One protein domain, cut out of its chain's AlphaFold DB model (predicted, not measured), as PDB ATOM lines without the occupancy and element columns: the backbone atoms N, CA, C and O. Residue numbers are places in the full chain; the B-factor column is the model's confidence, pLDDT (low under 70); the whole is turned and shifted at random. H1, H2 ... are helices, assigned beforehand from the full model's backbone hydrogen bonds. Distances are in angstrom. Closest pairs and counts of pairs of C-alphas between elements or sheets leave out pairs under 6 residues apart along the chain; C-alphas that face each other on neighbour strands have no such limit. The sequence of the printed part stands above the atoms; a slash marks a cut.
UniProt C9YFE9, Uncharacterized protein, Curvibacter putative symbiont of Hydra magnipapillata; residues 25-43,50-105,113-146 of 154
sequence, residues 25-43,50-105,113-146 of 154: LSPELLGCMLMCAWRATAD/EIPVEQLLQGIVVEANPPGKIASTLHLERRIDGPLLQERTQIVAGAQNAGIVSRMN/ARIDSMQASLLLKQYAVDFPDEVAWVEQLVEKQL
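AT A GLANCE: This is residues 25 to 43, 50 to 105 and 113 to 146 of the 154 residues of an uncharacterized protein of Curvibacter putative symbiont of Hydra magnipapillata (UniProt C9YFE9). H1 runs through the core, with H4, H5 and H6 packed round it, crossed at steep tilts. H2 packs on residues 141 to 145 of H6, and short H3 sits near the beginning of H1. The printed part has 109 residues, 72 of them in six named helices, H1 to H6 in order along the chain, with no named strand; the class is all helix, and the whole is compact, with a radius of gyration of the C-alphas of 12.8 A and spans of 37 by 35 by 22 A.

IN THESE COORDINATES: H1, residues 27 to 41, 21.1 A, begins at C-alpha 27 (174.151, 148.277, 191.780). H2 is residues 53 to 62, H3 68 to 73, H4 85 to 97, H5 117 to 130. H6, residues 132 to 145, ends at C-alpha 145 (164.899, 157.352, 177.330).

HOW THE PARTS SIT: H1 touches H4; their closest C-alphas, Gly 31 and Ile 91, are 4.1 A apart. H5 and H6 are a helical hairpin at 39 degrees. Every O i to N i+4 pair is within hydrogen-bond range in H1, H3, H4 and H6, 5 of 6 in H2, 8 of 10 in H5.

THE WHOLE: Cuts at 44 to 49 and 106 to 112 leave C-alpha gaps of 14.1 A and 17.3 A. The H3 to H4 link is long. pLDDT is under 70 in 33 residues, among them 96 to 105.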
ATOM      1  N   LEU A  25     170.357 141.590 194.205       72.88
ATOM      2  CA  LEU A  25     170.361 142.664 193.226       72.88
ATOM      3  C   LEU A  25     171.349 143.741 193.686       72.88
ATOM      4  O   LEU A  25     171.142 144.379 194.722       72.88
ATOM      5  N   SER A  26     172.452 143.879 192.959       81.00
ATOM      6  CA  SER A  26     173.534 144.801 193.283       81.00
ATOM      7  C   SER A  26     173.498 145.988 192.322       81.00
ATOM      8  O   SER A  26     172.975 145.856 191.212       81.00
ATOM      9  N   PRO A  27     174.064 147.146 192.699       80.75
ATOM     10  CA  PRO A  27     174.151 148.277 191.780       80.75
ATOM     11  C   PRO A  27     174.936 147.931 190.503       80.75
ATOM     12  O   PRO A  27     174.610 148.424 189.431       80.75
ATOM     13  N   GLU A  28     175.926 147.038 190.592       79.06
ATOM     14  CA  GLU A  28     176.692 146.557 189.437       79.06
ATOM     15  C   GLU A  28     175.840 145.700 188.490       79.06
ATOM     16  O   GLU A  28     175.801 145.969 187.292       79.06
ATOM     17  N   LEU A  29     175.085 144.734 189.026       80.75
ATOM     18  CA  LEU A  29     174.178 143.909 188.226       80.75
ATOM     19  C   LEU A  29     173.076 144.757 187.574       80.75
ATOM     20  O   LEU A  29     172.742 144.544 186.411       80.75
ATOM     21  N   LEU A  30     172.566 145.764 188.288       83.50
ATOM     22  CA  LEU A  30     171.617 146.728 187.736       83.50
ATOM     23  C   LEU A  30     172.224 147.511 186.559       83.50
ATOM     24  O   LEU A  30     171.560 147.708 185.543       83.50
ATOM     25  N   GLY A  31     173.494 147.909 186.667       80.19
ATOM     26  CA  GLY A  31     174.246 148.509 185.565       80.19
ATOM     27  C   GLY A  31     174.347 147.595 184.342       80.19
ATOM     28  O   GLY A  31     174.121 148.049 183.221       80.19
ATOM     29  N   CYS A  32     174.617 146.302 184.548       79.75
ATOM     30  CA  CYS A  32     174.626 145.305 183.473       79.75
ATOM     31  C   CYS A  32     173.249 145.169 182.805       79.75
ATOM     32  O   CYS A  32     173.160 145.200 181.578       79.75
ATOM     33  N   MET A  33     172.178 145.059 183.600       85.44
ATOM     34  CA  MET A  33     170.801 144.925 183.110       85.44
ATOM     35  C   MET A  33     170.374 146.131 182.265       85.44
ATOM     36  O   MET A  33     169.880 145.946 181.157       85.44
ATOM     37  N   LEU A  34     170.627 147.355 182.743       83.88
ATOM     38  CA  LEU A  34     170.334 148.592 182.005       83.88
ATOM     39  C   LEU A  34     171.042 148.633 180.653       83.88
ATOM     40  O   LEU A  34     170.451 148.987 179.635       83.88
ATOM     41  N   MET A  35     172.315 148.245 180.644       80.44
ATOM     42  CA  MET A  35     173.129 148.272 179.441       80.44
ATOM     43  C   MET A  35     172.685 147.209 178.427       80.44
ATOM     44  O   MET A  35     172.617 147.478 177.227       80.44
ATOM     45  N   CYS A  36     172.308 146.020 178.908       81.25
ATOM     46  CA  CYS A  36     171.720 144.982 178.066       81.25
ATOM     47  C   CYS A  36     170.367 145.425 177.493       81.25
ATOM     48  O   CYS A  36     170.153 145.270 176.293       81.25
ATOM     49  N   ALA A  37     169.488 146.019 178.310       84.19
ATOM     50  CA  ALA A  37     168.194 146.548 177.872       84.19
ATOM     51  C   ALA A  37     168.380 147.575 176.754       84.19
ATOM     52  O   ALA A  37     167.845 147.415 175.664       84.19
ATOM     53  N   TRP A  38     169.261 148.554 176.950       80.38
ATOM     54  CA  TRP A  38     169.547 149.554 175.925       80.38
ATOM     55  C   TRP A  38     170.072 148.954 174.623       80.38
ATOM     56  O   TRP A  38     169.660 149.359 173.538       80.38
ATOM     57  N   ARG A  39     170.961 147.961 174.703       78.38
ATOM     58  CA  ARG A  39     171.523 147.312 173.515       78.38
ATOM     59  C   ARG A  39     170.525 146.435 172.772       78.38
ATOM     60  O   ARG A  39     170.638 146.295 171.554       78.38
ATOM     61  N   ALA A  40     169.600 145.825 173.503       79.69
ATOM     62  CA  ALA A  40     168.524 145.028 172.939       79.69
ATOM     63  C   ALA A  40     167.474 145.913 172.249       79.69
ATOM     64  O   ALA A  40     166.996 145.542 171.184       79.69
ATOM     65  N   THR A  41     167.155 147.079 172.818       74.44
ATOM     66  CA  THR A  41     166.101 147.973 172.307       74.44
ATOM     67  C   THR A  41     166.582 148.913 171.197       74.44
ATOM     68  O   THR A  41     165.796 149.357 170.364       74.44
ATOM     69  N   ALA A  42     167.870 149.252 171.158       67.19
ATOM     70  CA  ALA A  42     168.380 150.232 170.211       67.19
ATOM     71  C   ALA A  42     168.787 149.607 168.861       67.19
ATOM     72  O   ALA A  42     169.972 149.432 168.576       67.19
ATOM     73  N   ASP A  43     167.794 149.333 168.008       55.81
ATOM     74  CA  ASP A  43     167.972 148.776 166.650       55.81
ATOM     75  C   ASP A  43     168.886 149.622 165.740       55.81
ATOM     76  O   ASP A  43     169.472 149.110 164.786       55.81
ATOM     77  N   GLU A  50     178.367 155.018 171.927       58.59
ATOM     78  CA  GLU A  50     178.557 155.162 173.362       58.59
ATOM     79  C   GLU A  50     177.353 155.872 173.981       58.59
ATOM     80  O   GLU A  50     176.939 156.940 173.526       58.59
ATOM     81  N   ILE A  51     176.817 155.315 175.066       63.81
ATOM     82  CA  ILE A  51     175.807 156.009 175.867       63.81
ATOM     83  C   ILE A  51     176.523 156.883 176.899       63.81
ATOM     84  O   ILE A  51     177.353 156.370 177.661       63.81
ATOM     85  N   PRO A  52     176.193 158.183 176.988       67.12
ATOM     86  CA  PRO A  52     176.700 159.041 178.047       67.12
ATOM     87  C   PRO A  52     176.303 158.518 179.433       67.12
ATOM     88  O   PRO A  52     175.141 158.187 179.686       67.12
ATOM     89  N   VAL A  53     177.255 158.509 180.366       68.44
ATOM     90  CA  VAL A  53     177.039 158.090 181.762       68.44
ATOM     91  C   VAL A  53     175.917 158.898 182.422       68.44
ATOM     92  O   VAL A  53     175.161 158.375 183.239       68.44
ATOM     93  N   GLU A  54     175.777 160.168 182.052       69.31
ATOM     94  CA  GLU A  54     174.725 161.048 182.546       69.31
ATOM     95  C   GLU A  54     173.329 160.558 182.153       69.31
ATOM     96  O   GLU A  54     172.429 160.626 182.986       69.31
ATOM     97  N   GLN A  55     173.145 160.027 180.939       70.00
ATOM     98  CA  GLN A  55     171.854 159.483 180.497       70.00
ATOM     99  C   GLN A  55     171.511 158.215 181.283       70.00
ATOM    100  O   GLN A  55     170.434 158.132 181.872       70.00
ATOM    101  N   LEU A  56     172.477 157.298 181.410       72.06
ATOM    102  CA  LEU A  56     172.334 156.074 182.206       72.06
ATOM    103  C   LEU A  56     171.893 156.373 183.648       72.06
ATOM    104  O   LEU A  56     171.003 155.718 184.186       72.06
ATOM    105  N   LEU A  57     172.521 157.363 184.286       73.38
ATOM    106  CA  LEU A  57     172.245 157.699 185.681       73.38
ATOM    107  C   LEU A  57     170.979 158.545 185.854       73.38
ATOM    108  O   LEU A  57     170.299 158.384 186.865       73.38
ATOM    109  N   GLN A  58     170.637 159.428 184.910       69.50
ATOM    110  CA  GLN A  58     169.409 160.229 184.983       69.50
ATOM    111  C   GLN A  58     168.159 159.350 184.969       69.50
ATOM    112  O   GLN A  58     167.256 159.583 185.771       69.50
ATOM    113  N   GLY A  59     168.143 158.302 184.144       67.25
ATOM    114  CA  GLY A  59     167.046 157.342 184.097       67.25
ATOM    115  C   GLY A  59     166.653 156.778 185.459       67.25
ATOM    116  O   GLY A  59     165.492 156.805 185.860       67.25
ATOM    117  N   ILE A  60     167.658 156.332 186.205       72.75
ATOM    118  CA  ILE A  60     167.490 155.672 187.501       72.75
ATOM    119  C   ILE A  60     166.939 156.629 188.569       72.75
ATOM    120  O   ILE A  60     166.258 156.202 189.497       72.75
ATOM    121  N   VAL A  61     167.258 157.922 188.467       65.56
ATOM    122  CA  VAL A  61     166.905 158.932 189.480       65.56
ATOM    123  C   VAL A  61     165.547 159.575 189.212       65.56
ATOM    124  O   VAL A  61     164.887 160.014 190.149       65.56
ATOM    125  N   VAL A  62     165.143 159.664 187.945       62.34
ATOM    126  CA  VAL A  62     163.952 160.417 187.528       62.34
ATOM    127  C   VAL A  62     162.677 159.569 187.579       62.34
ATOM    128  O   VAL A  62     161.585 160.125 187.701       62.34
ATOM    129  N   GLU A  63     162.768 158.240 187.504       66.12
ATOM    130  CA  GLU A  63     161.569 157.409 187.403       66.12
ATOM    131  C   GLU A  63     160.870 157.162 188.753       66.12
ATOM    132  O   GLU A  63     161.477 156.763 189.743       66.12
ATOM    133  N   ALA A  64     159.554 157.398 188.780       55.84
ATOM    134  CA  ALA A  64     158.794 157.600 190.013       55.84
ATOM    135  C   ALA A  64     158.450 156.331 190.816       55.84
ATOM    136  O   ALA A  64     157.945 156.478 191.922       55.84
ATOM    137  N   ASN A  65     158.683 155.112 190.309       71.56
ATOM    138  CA  ASN A  65     158.293 153.870 191.002       71.56
ATOM    139  C   ASN A  65     159.196 152.670 190.639       71.56
ATOM    140  O   ASN A  65     158.738 151.750 189.956       71.56
ATOM    141  N   PRO A  66     160.470 152.644 191.064       79.12
ATOM    142  CA  PRO A  66     161.291 151.449 190.902       79.12
ATOM    143  C   PRO A  66     160.732 150.275 191.734       79.12
ATOM    144  O   PRO A  66     160.222 150.497 192.836       79.12
ATOM    145  N   PRO A  67     160.861 149.017 191.266       81.62
ATOM    146  CA  PRO A  67     160.606 147.826 192.071       81.62
ATOM    147  C   PRO A  67     161.286 147.896 193.442       81.62
ATOM    148  O   PRO A  67     162.408 148.395 193.568       81.62
ATOM    149  N   GLY A  68     160.644 147.339 194.475       76.56
ATOM    150  CA  GLY A  68     161.114 147.457 195.861       76.56
ATOM    151  C   GLY A  68     162.555 146.979 196.077       76.56
ATOM    152  O   GLY A  68     163.287 147.573 196.869       76.56
ATOM    153  N   LYS A  69     163.021 145.965 195.328       74.19
ATOM    154  CA  LYS A  69     164.429 145.545 195.395       74.19
ATOM    155  C   LYS A  69     165.366 146.628 194.857       74.19
ATOM    156  O   LYS A  69     166.338 146.925 195.538       74.19
ATOM    157  N   ILE A  70     165.061 147.278 193.729       80.31
ATOM    158  CA  ILE A  70     165.858 148.394 193.178       80.31
ATOM    159  C   ILE A  70     165.867 149.576 194.144       80.31
ATOM    160  O   ILE A  70     166.937 150.090 194.473       80.31
ATOM    161  N   ALA A  71     164.694 149.960 194.652       75.38
ATOM    162  CA  ALA A  71     164.561 151.038 195.627       75.38
ATOM    163  C   ALA A  71     165.410 150.772 196.884       75.38
ATOM    164  O   ALA A  71     166.073 151.679 197.395       75.38
ATOM    165  N   SER A  72     165.453 149.513 197.338       76.25
ATOM    166  CA  SER A  72     166.272 149.080 198.471       76.25
ATOM    167  C   SER A  72     167.773 149.035 198.153       76.25
ATOM    168  O   SER A  72     168.568 149.525 198.953       76.25
ATOM    169  N   THR A  73     168.164 148.521 196.982       79.62
ATOM    170  CA  THR A  73     169.557 148.400 196.516       79.62
ATOM    171  C   THR A  73     170.201 149.767 196.318       79.62
ATOM    172  O   THR A  73     171.363 149.969 196.667       79.62
ATOM    173  N   LEU A  74     169.435 150.716 195.788       77.06
ATOM    174  CA  LEU A  74     169.852 152.094 195.568       77.06
ATOM    175  C   LEU A  74     169.432 153.021 196.704       77.06
ATOM    176  O   LEU A  74     169.446 154.231 196.514       77.06
ATOM    177  N   HIS A  75     169.000 152.475 197.845       75.94
ATOM    178  CA  HIS A  75     168.555 153.196 199.040       75.94
ATOM    179  C   HIS A  75     167.730 154.472 198.751       75.94
ATOM    180  O   HIS A  75     167.873 155.474 199.457       75.94
ATOM    181  N   LEU A  76     166.885 154.452 197.713       70.25
ATOM    182  CA  LEU A  76     166.172 155.631 197.209       70.25
ATOM    183  C   LEU A  76     165.124 156.107 198.216       70.25
ATOM    184  O   LEU A  76     165.016 157.293 198.486       70.25
ATOM    185  N   GLU A  77     164.427 155.173 198.863       67.12
ATOM    186  CA  GLU A  77     163.409 155.469 199.883       67.12
ATOM    187  C   GLU A  77     163.990 156.059 201.175       67.12
ATOM    188  O   GLU A  77     163.271 156.632 201.991       67.12
ATOM    189  N   ARG A  78     165.296 155.885 201.403       64.25
ATOM    190  CA  ARG A  78     165.969 156.294 202.643       64.25
ATOM    191  C   ARG A  78     166.695 157.630 202.500       64.25
ATOM    192  O   ARG A  78     167.318 158.068 203.468       64.25
ATOM    193  N   ARG A  79     166.670 158.257 201.316       64.38
ATOM    194  CA  ARG A  79     167.468 159.451 201.001       64.38
ATOM    195  C   ARG A  79     166.648 160.508 200.269       64.38
ATOM    196  O   ARG A  79     165.819 160.194 199.430       64.38
ATOM    197  N   ILE A  80     166.928 161.772 200.588       58.97
ATOM    198  CA  ILE A  80     166.307 162.939 199.942       58.97
ATOM    199  C   ILE A  80     166.959 163.196 198.567       58.97
ATOM    200  O   ILE A  80     166.285 163.617 197.633       58.97
ATOM    201  N   ASP A  81     168.244 162.842 198.423       61.53
ATOM    202  CA  ASP A  81     169.091 163.206 197.280       61.53
ATOM    203  C   ASP A  81     169.600 161.970 196.496       61.53
ATOM    204  O   ASP A  81     170.802 161.754 196.351       61.53
ATOM    205  N   GLY A  82     168.700 161.118 195.993       66.94
ATOM    206  CA  GLY A  82     169.019 160.049 195.025       66.94
ATOM    207  C   GLY A  82     170.121 159.027 195.419       66.94
ATOM    208  O   GLY A  82     170.395 158.815 196.605       66.94
ATOM    209  N   PRO A  83     170.739 158.333 194.430       70.88
ATOM    210  CA  PRO A  83     171.803 157.339 194.621       70.88
ATOM    211  C   PRO A  83     173.127 157.928 195.129       70.88
ATOM    212  O   PRO A  83     173.549 158.980 194.633       70.88
ATOM    213  N   LEU A  84     173.832 157.214 196.017       79.62
ATOM    214  CA  LEU A  84     175.178 157.580 196.492       79.62
ATOM    215  C   LEU A  84     176.222 157.478 195.376       79.62
ATOM    216  O   LEU A  84     176.103 156.660 194.466       79.62
ATOM    217  N   LEU A  85     177.314 158.240 195.500       79.19
ATOM    218  CA  LEU A  85     178.432 158.202 194.550       79.19
ATOM    219  C   LEU A  85     178.973 156.779 194.336       79.19
ATOM    220  O   LEU A  85     179.177 156.382 193.198       79.19
ATOM    221  N   GLN A  86     179.136 155.996 195.406       76.81
ATOM    222  CA  GLN A  86     179.611 154.610 195.324       76.81
ATOM    223  C   GLN A  86     178.671 153.713 194.504       76.81
ATOM    224  O   GLN A  86     179.137 152.930 193.682       76.81
ATOM    225  N   GLU A  87     177.358 153.846 194.697       78.56
ATOM    226  CA  GLU A  87     176.353 153.073 193.957       78.56
ATOM    227  C   GLU A  87     176.341 153.485 192.482       78.56
ATOM    228  O   GLU A  87     176.322 152.624 191.608       78.56
ATOM    229  N   ARG A  88     176.452 154.789 192.187       79.38
ATOM    230  CA  ARG A  88     176.603 155.293 190.811       79.38
ATOM    231  C   ARG A  88     177.865 154.741 190.154       79.38
ATOM    232  O   ARG A  88     177.813 154.298 189.014       79.38
ATOM    233  N   THR A  89     178.991 154.726 190.868       77.06
ATOM    234  CA  THR A  89     180.247 154.152 190.369       77.06
ATOM    235  C   THR A  89     180.107 152.661 190.077       77.06
ATOM    236  O   THR A  89     180.623 152.201 189.064       77.06
ATOM    237  N   GLN A  90     179.391 151.911 190.916       77.31
ATOM    238  CA  GLN A  90     179.132 150.486 190.698       77.31
ATOM    239  C   GLN A  90     178.188 150.235 189.516       77.31
ATOM    240  O   GLN A  90     178.480 149.363 188.706       77.31
ATOM    241  N   ILE A  91     177.126 151.033 189.357       79.62
ATOM    242  CA  ILE A  91     176.243 150.991 188.176       79.62
ATOM    243  C   ILE A  91     177.051 151.228 186.899       79.62
ATOM    244  O   ILE A  91     176.966 150.455 185.949       79.62
ATOM    245  N   VAL A  92     177.883 152.271 186.891       76.56
ATOM    246  CA  VAL A  92     178.743 152.595 185.748       76.56
ATOM    247  C   VAL A  92     179.750 151.474 185.486       76.56
ATOM    248  O   VAL A  92     179.944 151.094 184.334       76.56
ATOM    249  N   ALA A  93     180.351 150.902 186.530       74.06
ATOM    250  CA  ALA A  93     181.273 149.782 186.393       74.06
ATOM    251  C   ALA A  93     180.589 148.539 185.802       74.06
ATOM    252  O   ALA A  93     181.168 147.918 184.914       74.06
ATOM    253  N   GLY A  94     179.365 148.224 186.232       71.06
ATOM    254  CA  GLY A  94     178.563 147.125 185.694       71.06
ATOM    255  C   GLY A  94     178.187 147.336 184.232       71.06
ATOM    256  O   GLY A  94     178.462 146.485 183.390       71.06
ATOM    257  N   ALA A  95     177.681 148.522 183.884       73.88
ATOM    258  CA  ALA A  95     177.388 148.877 182.494       73.88
ATOM    259  C   ALA A  95     178.639 148.792 181.600       73.88
ATOM    260  O   ALA A  95     178.606 148.291 180.477       73.88
ATOM    261  N   GLN A  96     179.788 149.217 182.122       69.38
ATOM    262  CA  GLN A  96     181.061 149.086 181.425       69.38
ATOM    263  C   GLN A  96     181.524 147.623 181.304       69.38
ATOM    264  O   GLN A  96     182.097 147.260 180.278       69.38
ATOM    265  N   ASN A  97     181.286 146.782 182.316       65.06
ATOM    266  CA  ASN A  97     181.594 145.346 182.286       65.06
ATOM    267  C   ASN A  97     180.702 144.590 181.286       65.06
ATOM    268  O   ASN A  97     181.171 143.651 180.650       65.06
ATOM    269  N   ALA A  98     179.469 145.057 181.070       61.31
ATOM    270  CA  ALA A  98     178.590 144.585 180.001       61.31
ATOM    271  C   ALA A  98     179.058 145.010 178.589       61.31
ATOM    272  O   ALA A  98     178.523 144.531 177.595       61.31
ATOM    273  N   GLY A  99     180.091 145.856 178.468       55.28
ATOM    274  CA  GLY A  99     180.823 146.064 177.215       55.28
ATOM    275  C   GLY A  99     180.306 147.177 176.300       55.28
ATOM    276  O   GLY A  99     180.577 147.116 175.100       55.28
ATOM    277  N   ILE A 100     179.581 148.178 176.825       54.16
ATOM    278  CA  ILE A 100     178.918 149.213 175.995       54.16
ATOM    279  C   ILE A 100     179.092 150.647 176.544       54.16
ATOM    280  O   ILE A 100     178.263 151.528 176.345       54.16
ATOM    281  N   VAL A 101     180.198 150.928 177.236       48.84
ATOM    282  CA  VAL A 101     180.554 152.309 177.607       48.84
ATOM    283  C   VAL A 101     182.061 152.508 177.475       48.84
ATOM    284  O   VAL A 101     182.851 151.742 178.031       48.84
ATOM    285  N   SER A 102     182.463 153.572 176.783       44.56
ATOM    286  CA  SER A 102     183.835 154.074 176.815       44.56
ATOM    287  C   SER A 102     184.146 154.632 178.194       44.56
ATOM    288  O   SER A 102     183.501 155.555 178.693       44.56
ATOM    289  N   ARG A 103     185.116 154.015 178.876       48.53
ATOM    290  CA  ARG A 103     185.613 154.549 180.145       48.53
ATOM    291  C   ARG A 103     186.527 155.738 179.842       48.53
ATOM    292  O   ARG A 103     187.327 155.661 178.915       48.53
ATOM    293  N   MET A 104     186.499 156.764 180.701       41.75
ATOM    294  CA  MET A 104     187.300 158.008 180.626       41.75
ATOM    295  C   MET A 104     188.826 157.835 180.422       41.75
ATOM    296  O   MET A 104     189.529 158.832 180.292       41.75
ATOM    297  N   ASN A 105     189.371 156.613 180.420       40.38
ATOM    298  CA  ASN A 105     190.794 156.362 180.203       40.38
ATOM    299  C   ASN A 105     191.028 155.123 179.299       40.38
ATOM    300  O   ASN A 105     191.242 154.016 179.804       40.38
ATOM    301  N   ALA A 113     184.976 141.941 175.489       47.16
ATOM    302  CA  ALA A 113     183.958 141.576 174.499       47.16
ATOM    303  C   ALA A 113     182.929 142.710 174.369       47.16
ATOM    304  O   ALA A 113     182.501 143.256 175.380       47.16
ATOM    305  N   ARG A 114     182.532 143.065 173.143       59.59
ATOM    306  CA  ARG A 114     181.368 143.930 172.893       59.59
ATOM    307  C   ARG A 114     180.160 143.020 172.726       59.59
ATOM    308  O   ARG A 114     180.200 142.170 171.836       59.59
ATOM    309  N   ILE A 115     179.138 143.160 173.568       65.56
ATOM    310  CA  ILE A 115     177.918 142.362 173.418       65.56
ATOM    311  C   ILE A 115     177.061 142.941 172.281       65.56
ATOM    312  O   ILE A 115     176.793 144.145 172.215       65.56
ATOM    313  N   ASP A 116     176.665 142.090 171.340       71.62
ATOM    314  CA  ASP A 116     175.699 142.457 170.304       71.62
ATOM    315  C   ASP A 116     174.250 142.422 170.842       71.62
ATOM    316  O   ASP A 116     173.992 141.966 171.959       71.62
ATOM    317  N   SER A 117     173.287 142.932 170.068       75.56
ATOM    318  CA  SER A 117     171.875 143.005 170.479       75.56
ATOM    319  C   SER A 117     171.254 141.632 170.755       75.56
ATOM    320  O   SER A 117     170.397 141.501 171.630       75.56
ATOM    321  N   MET A 118     171.716 140.584 170.064       78.75
ATOM    322  CA  MET A 118     171.257 139.216 170.305       78.75
ATOM    323  C   MET A 118     171.790 138.697 171.648       78.75
ATOM    324  O   MET A 118     171.032 138.116 172.425       78.75
ATOM    325  N   GLN A 119     173.068 138.928 171.948       76.94
ATOM    326  CA  GLN A 119     173.691 138.566 173.221       76.94
ATOM    327  C   GLN A 119     173.057 139.319 174.390       76.94
ATOM    328  O   GLN A 119     172.721 138.700 175.397       76.94
ATOM    329  N   ALA A 120     172.824 140.622 174.234       78.94
ATOM    330  CA  ALA A 120     172.123 141.434 175.221       78.94
ATOM    331  C   ALA A 120     170.703 140.907 175.496       78.94
ATOM    332  O   ALA A 120     170.326 140.724 176.653       78.94
ATOM    333  N   SER A 121     169.952 140.551 174.448       81.56
ATOM    334  CA  SER A 121     168.616 139.952 174.589       81.56
ATOM    335  C   SER A 121     168.640 138.605 175.320       81.56
ATOM    336  O   SER A 121     167.720 138.279 176.070       81.56
ATOM    337  N   LEU A 122     169.676 137.788 175.099       80.25
ATOM    338  CA  LEU A 122     169.838 136.509 175.793       80.25
ATOM    339  C   LEU A 122     170.160 136.705 177.278       80.25
ATOM    340  O   LEU A 122     169.588 136.002 178.107       80.25
ATOM    341  N   LEU A 123     171.023 137.669 177.607       80.56
ATOM    342  CA  LEU A 123     171.361 138.011 178.991       80.56
ATOM    343  C   LEU A 123     170.142 138.546 179.750       80.56
ATOM    344  O   LEU A 123     169.865 138.077 180.848       80.56
ATOM    345  N   LEU A 124     169.340 139.430 179.145       82.00
ATOM    346  CA  LEU A 124     168.086 139.900 179.756       82.00
ATOM    347  C   LEU A 124     167.129 138.749 180.065       82.00
ATOM    348  O   LEU A 124     166.586 138.684 181.164       82.00
ATOM    349  N   LYS A 125     166.971 137.796 179.137       80.88
ATOM    350  CA  LYS A 125     166.146 136.600 179.373       80.88
ATOM    351  C   LYS A 125     166.661 135.753 180.531       80.88
ATOM    352  O   LYS A 125     165.851 135.155 181.230       80.88
ATOM    353  N   GLN A 126     167.978 135.682 180.723       80.44
ATOM    354  CA  GLN A 126     168.578 134.975 181.855       80.44
ATOM    355  C   GLN A 126     168.331 135.728 183.162       80.44
ATOM    356  O   GLN A 126     167.833 135.133 184.112       80.44
ATOM    357  N   TYR A 127     168.580 137.037 183.193       81.44
ATOM    358  CA  TYR A 127     168.306 137.868 184.364       81.44
ATOM    359  C   TYR A 127     166.821 137.865 184.752       81.44
ATOM    360  O   TYR A 127     166.507 137.855 185.939       81.44
ATOM    361  N   ALA A 128     165.904 137.798 183.782       83.38
ATOM    362  CA  ALA A 128     164.461 137.769 184.021       83.38
ATOM    363  C   ALA A 128     163.982 136.499 184.748       83.38
ATOM    364  O   ALA A 128     162.884 136.499 185.301       83.38
ATOM    365  N   VAL A 129     164.785 135.427 184.772       80.62
ATOM    366  CA  VAL A 129     164.483 134.223 185.566       80.62
ATOM    367  C   VAL A 129     164.501 134.545 187.063       80.62
ATOM    368  O   VAL A 129     163.637 134.074 187.799       80.62
ATOM    369  N   ASP A 130     165.450 135.376 187.498       76.69
ATOM    370  CA  ASP A 130     165.685 135.695 188.911       76.69
ATOM    371  C   ASP A 130     165.146 137.084 189.320       76.69
ATOM    372  O   ASP A 130     164.800 137.314 190.487       76.69
ATOM    373  N   PHE A 131     165.051 138.007 188.357       80.75
ATOM    374  CA  PHE A 131     164.698 139.420 188.543       80.75
ATOM    375  C   PHE A 131     163.657 139.911 187.514       80.75
ATOM    376  O   PHE A 131     163.921 140.858 186.770       80.75
ATOM    377  N   PRO A 132     162.480 139.266 187.406       85.00
ATOM    378  CA  PRO A 132     161.506 139.577 186.357       85.00
ATOM    379  C   PRO A 132     160.994 141.023 186.421       85.00
ATOM    380  O   PRO A 132     160.894 141.683 185.387       85.00
ATOM    381  N   ASP A 133     160.716 141.533 187.623       86.50
ATOM    382  CA  ASP A 133     160.187 142.888 187.819       86.50
ATOM    383  C   ASP A 133     161.252 143.953 187.529       86.50
ATOM    384  O   ASP A 133     160.964 145.005 186.962       86.50
ATOM    385  N   GLU A 134     162.501 143.679 187.911       87.44
ATOM    386  CA  GLU A 134     163.622 144.584 187.676       87.44
ATOM    387  C   GLU A 134     164.009 144.641 186.202       87.44
ATOM    388  O   GLU A 134     164.281 145.730 185.700       87.44
ATOM    389  N   VAL A 135     163.986 143.498 185.505       86.38
ATOM    390  CA  VAL A 135     164.216 143.443 184.057       86.38
ATOM    391  C   VAL A 135     163.128 144.217 183.311       86.38
ATOM    392  O   VAL A 135     163.451 145.110 182.531       86.38
ATOM    393  N   ALA A 136     161.853 143.971 183.620       87.75
ATOM    394  CA  ALA A 136     160.750 144.703 182.997       87.75
ATOM    395  C   ALA A 136     160.840 146.218 183.254       87.75
ATOM    396  O   ALA A 136     160.528 147.026 182.378       87.75
ATOM    397  N   TRP A 137     161.281 146.615 184.450       87.38
ATOM    398  CA  TRP A 137     161.490 148.018 184.787       87.38
ATOM    399  C   TRP A 137     162.636 148.648 183.987       87.38
ATOM    400  O   TRP A 137     162.440 149.723 183.422       87.38
ATOM    401  N   VAL A 138     163.804 147.996 183.875       86.44
ATOM    402  CA  VAL A 138     164.915 148.556 183.079       86.44
ATOM    403  C   VAL A 138     164.574 148.639 181.592       86.44
ATOM    404  O   VAL A 138     164.961 149.611 180.950       86.44
ATOM    405  N   GLU A 139     163.823 147.678 181.048       86.38
ATOM    406  CA  GLU A 139     163.361 147.705 179.655       86.38
ATOM    407  C   GLU A 139     162.442 148.910 179.404       86.38
ATOM    408  O   GLU A 139     162.693 149.700 178.496       86.38
ATOM    409  N   GLN A 140     161.450 149.136 180.274       85.56
ATOM    410  CA  GLN A 140     160.571 150.312 180.194       85.56
ATOM    411  C   GLN A 140     161.334 151.628 180.359       85.56
ATOM    412  O   GLN A 140     161.041 152.621 179.688       85.56
ATOM    413  N   LEU A 141     162.297 151.653 181.278       82.38
ATOM    414  CA  LEU A 141     163.104 152.830 181.555       82.38
ATOM    415  C   LEU A 141     163.954 153.222 180.336       82.38
ATOM    416  O   LEU A 141     164.083 154.409 180.024       82.38
ATOM    417  N   VAL A 142     164.517 152.230 179.646       80.88
ATOM    418  CA  VAL A 142     165.273 152.401 178.401       80.88
ATOM    419  C   VAL A 142     164.366 152.860 177.264       80.88
ATOM    420  O   VAL A 142     164.699 153.828 176.584       80.88
ATOM    421  N   GLU A 143     163.209 152.224 177.069       81.19
ATOM    422  CA  GLU A 143     162.251 152.600 176.018       81.19
ATOM    423  C   GLU A 143     161.804 154.066 176.123       81.19
ATOM    424  O   GLU A 143     161.624 154.734 175.106       81.19
ATOM    425  N   LYS A 144     161.659 154.591 177.345       76.62
ATOM    426  CA  LYS A 144     161.308 156.002 177.593       76.62
ATOM    427  C   LYS A 144     162.457 156.975 177.327       76.62
ATOM    428  O   LYS A 144     162.200 158.151 177.070       76.62
ATOM    429  N   GLN A 145     163.700 156.522 177.472       72.94
ATOM    430  CA  GLN A 145     164.899 157.352 177.330       72.94
ATOM    431  C   GLN A 145     165.474 157.354 175.926       72.94
ATOM    432  O   GLN A 145     166.070 158.352 175.517       72.94
ATOM    433  N   LEU A 146     165.307 156.256 175.189       65.25
ATOM    434  CA  LEU A 146     165.573 156.259 173.766       65.25
ATOM    435  C   LEU A 146     164.668 157.335 173.164       65.25
ATOM    436  O   LEU A 146     163.450 157.274 173.363       65.25
TER     437      LEU A 146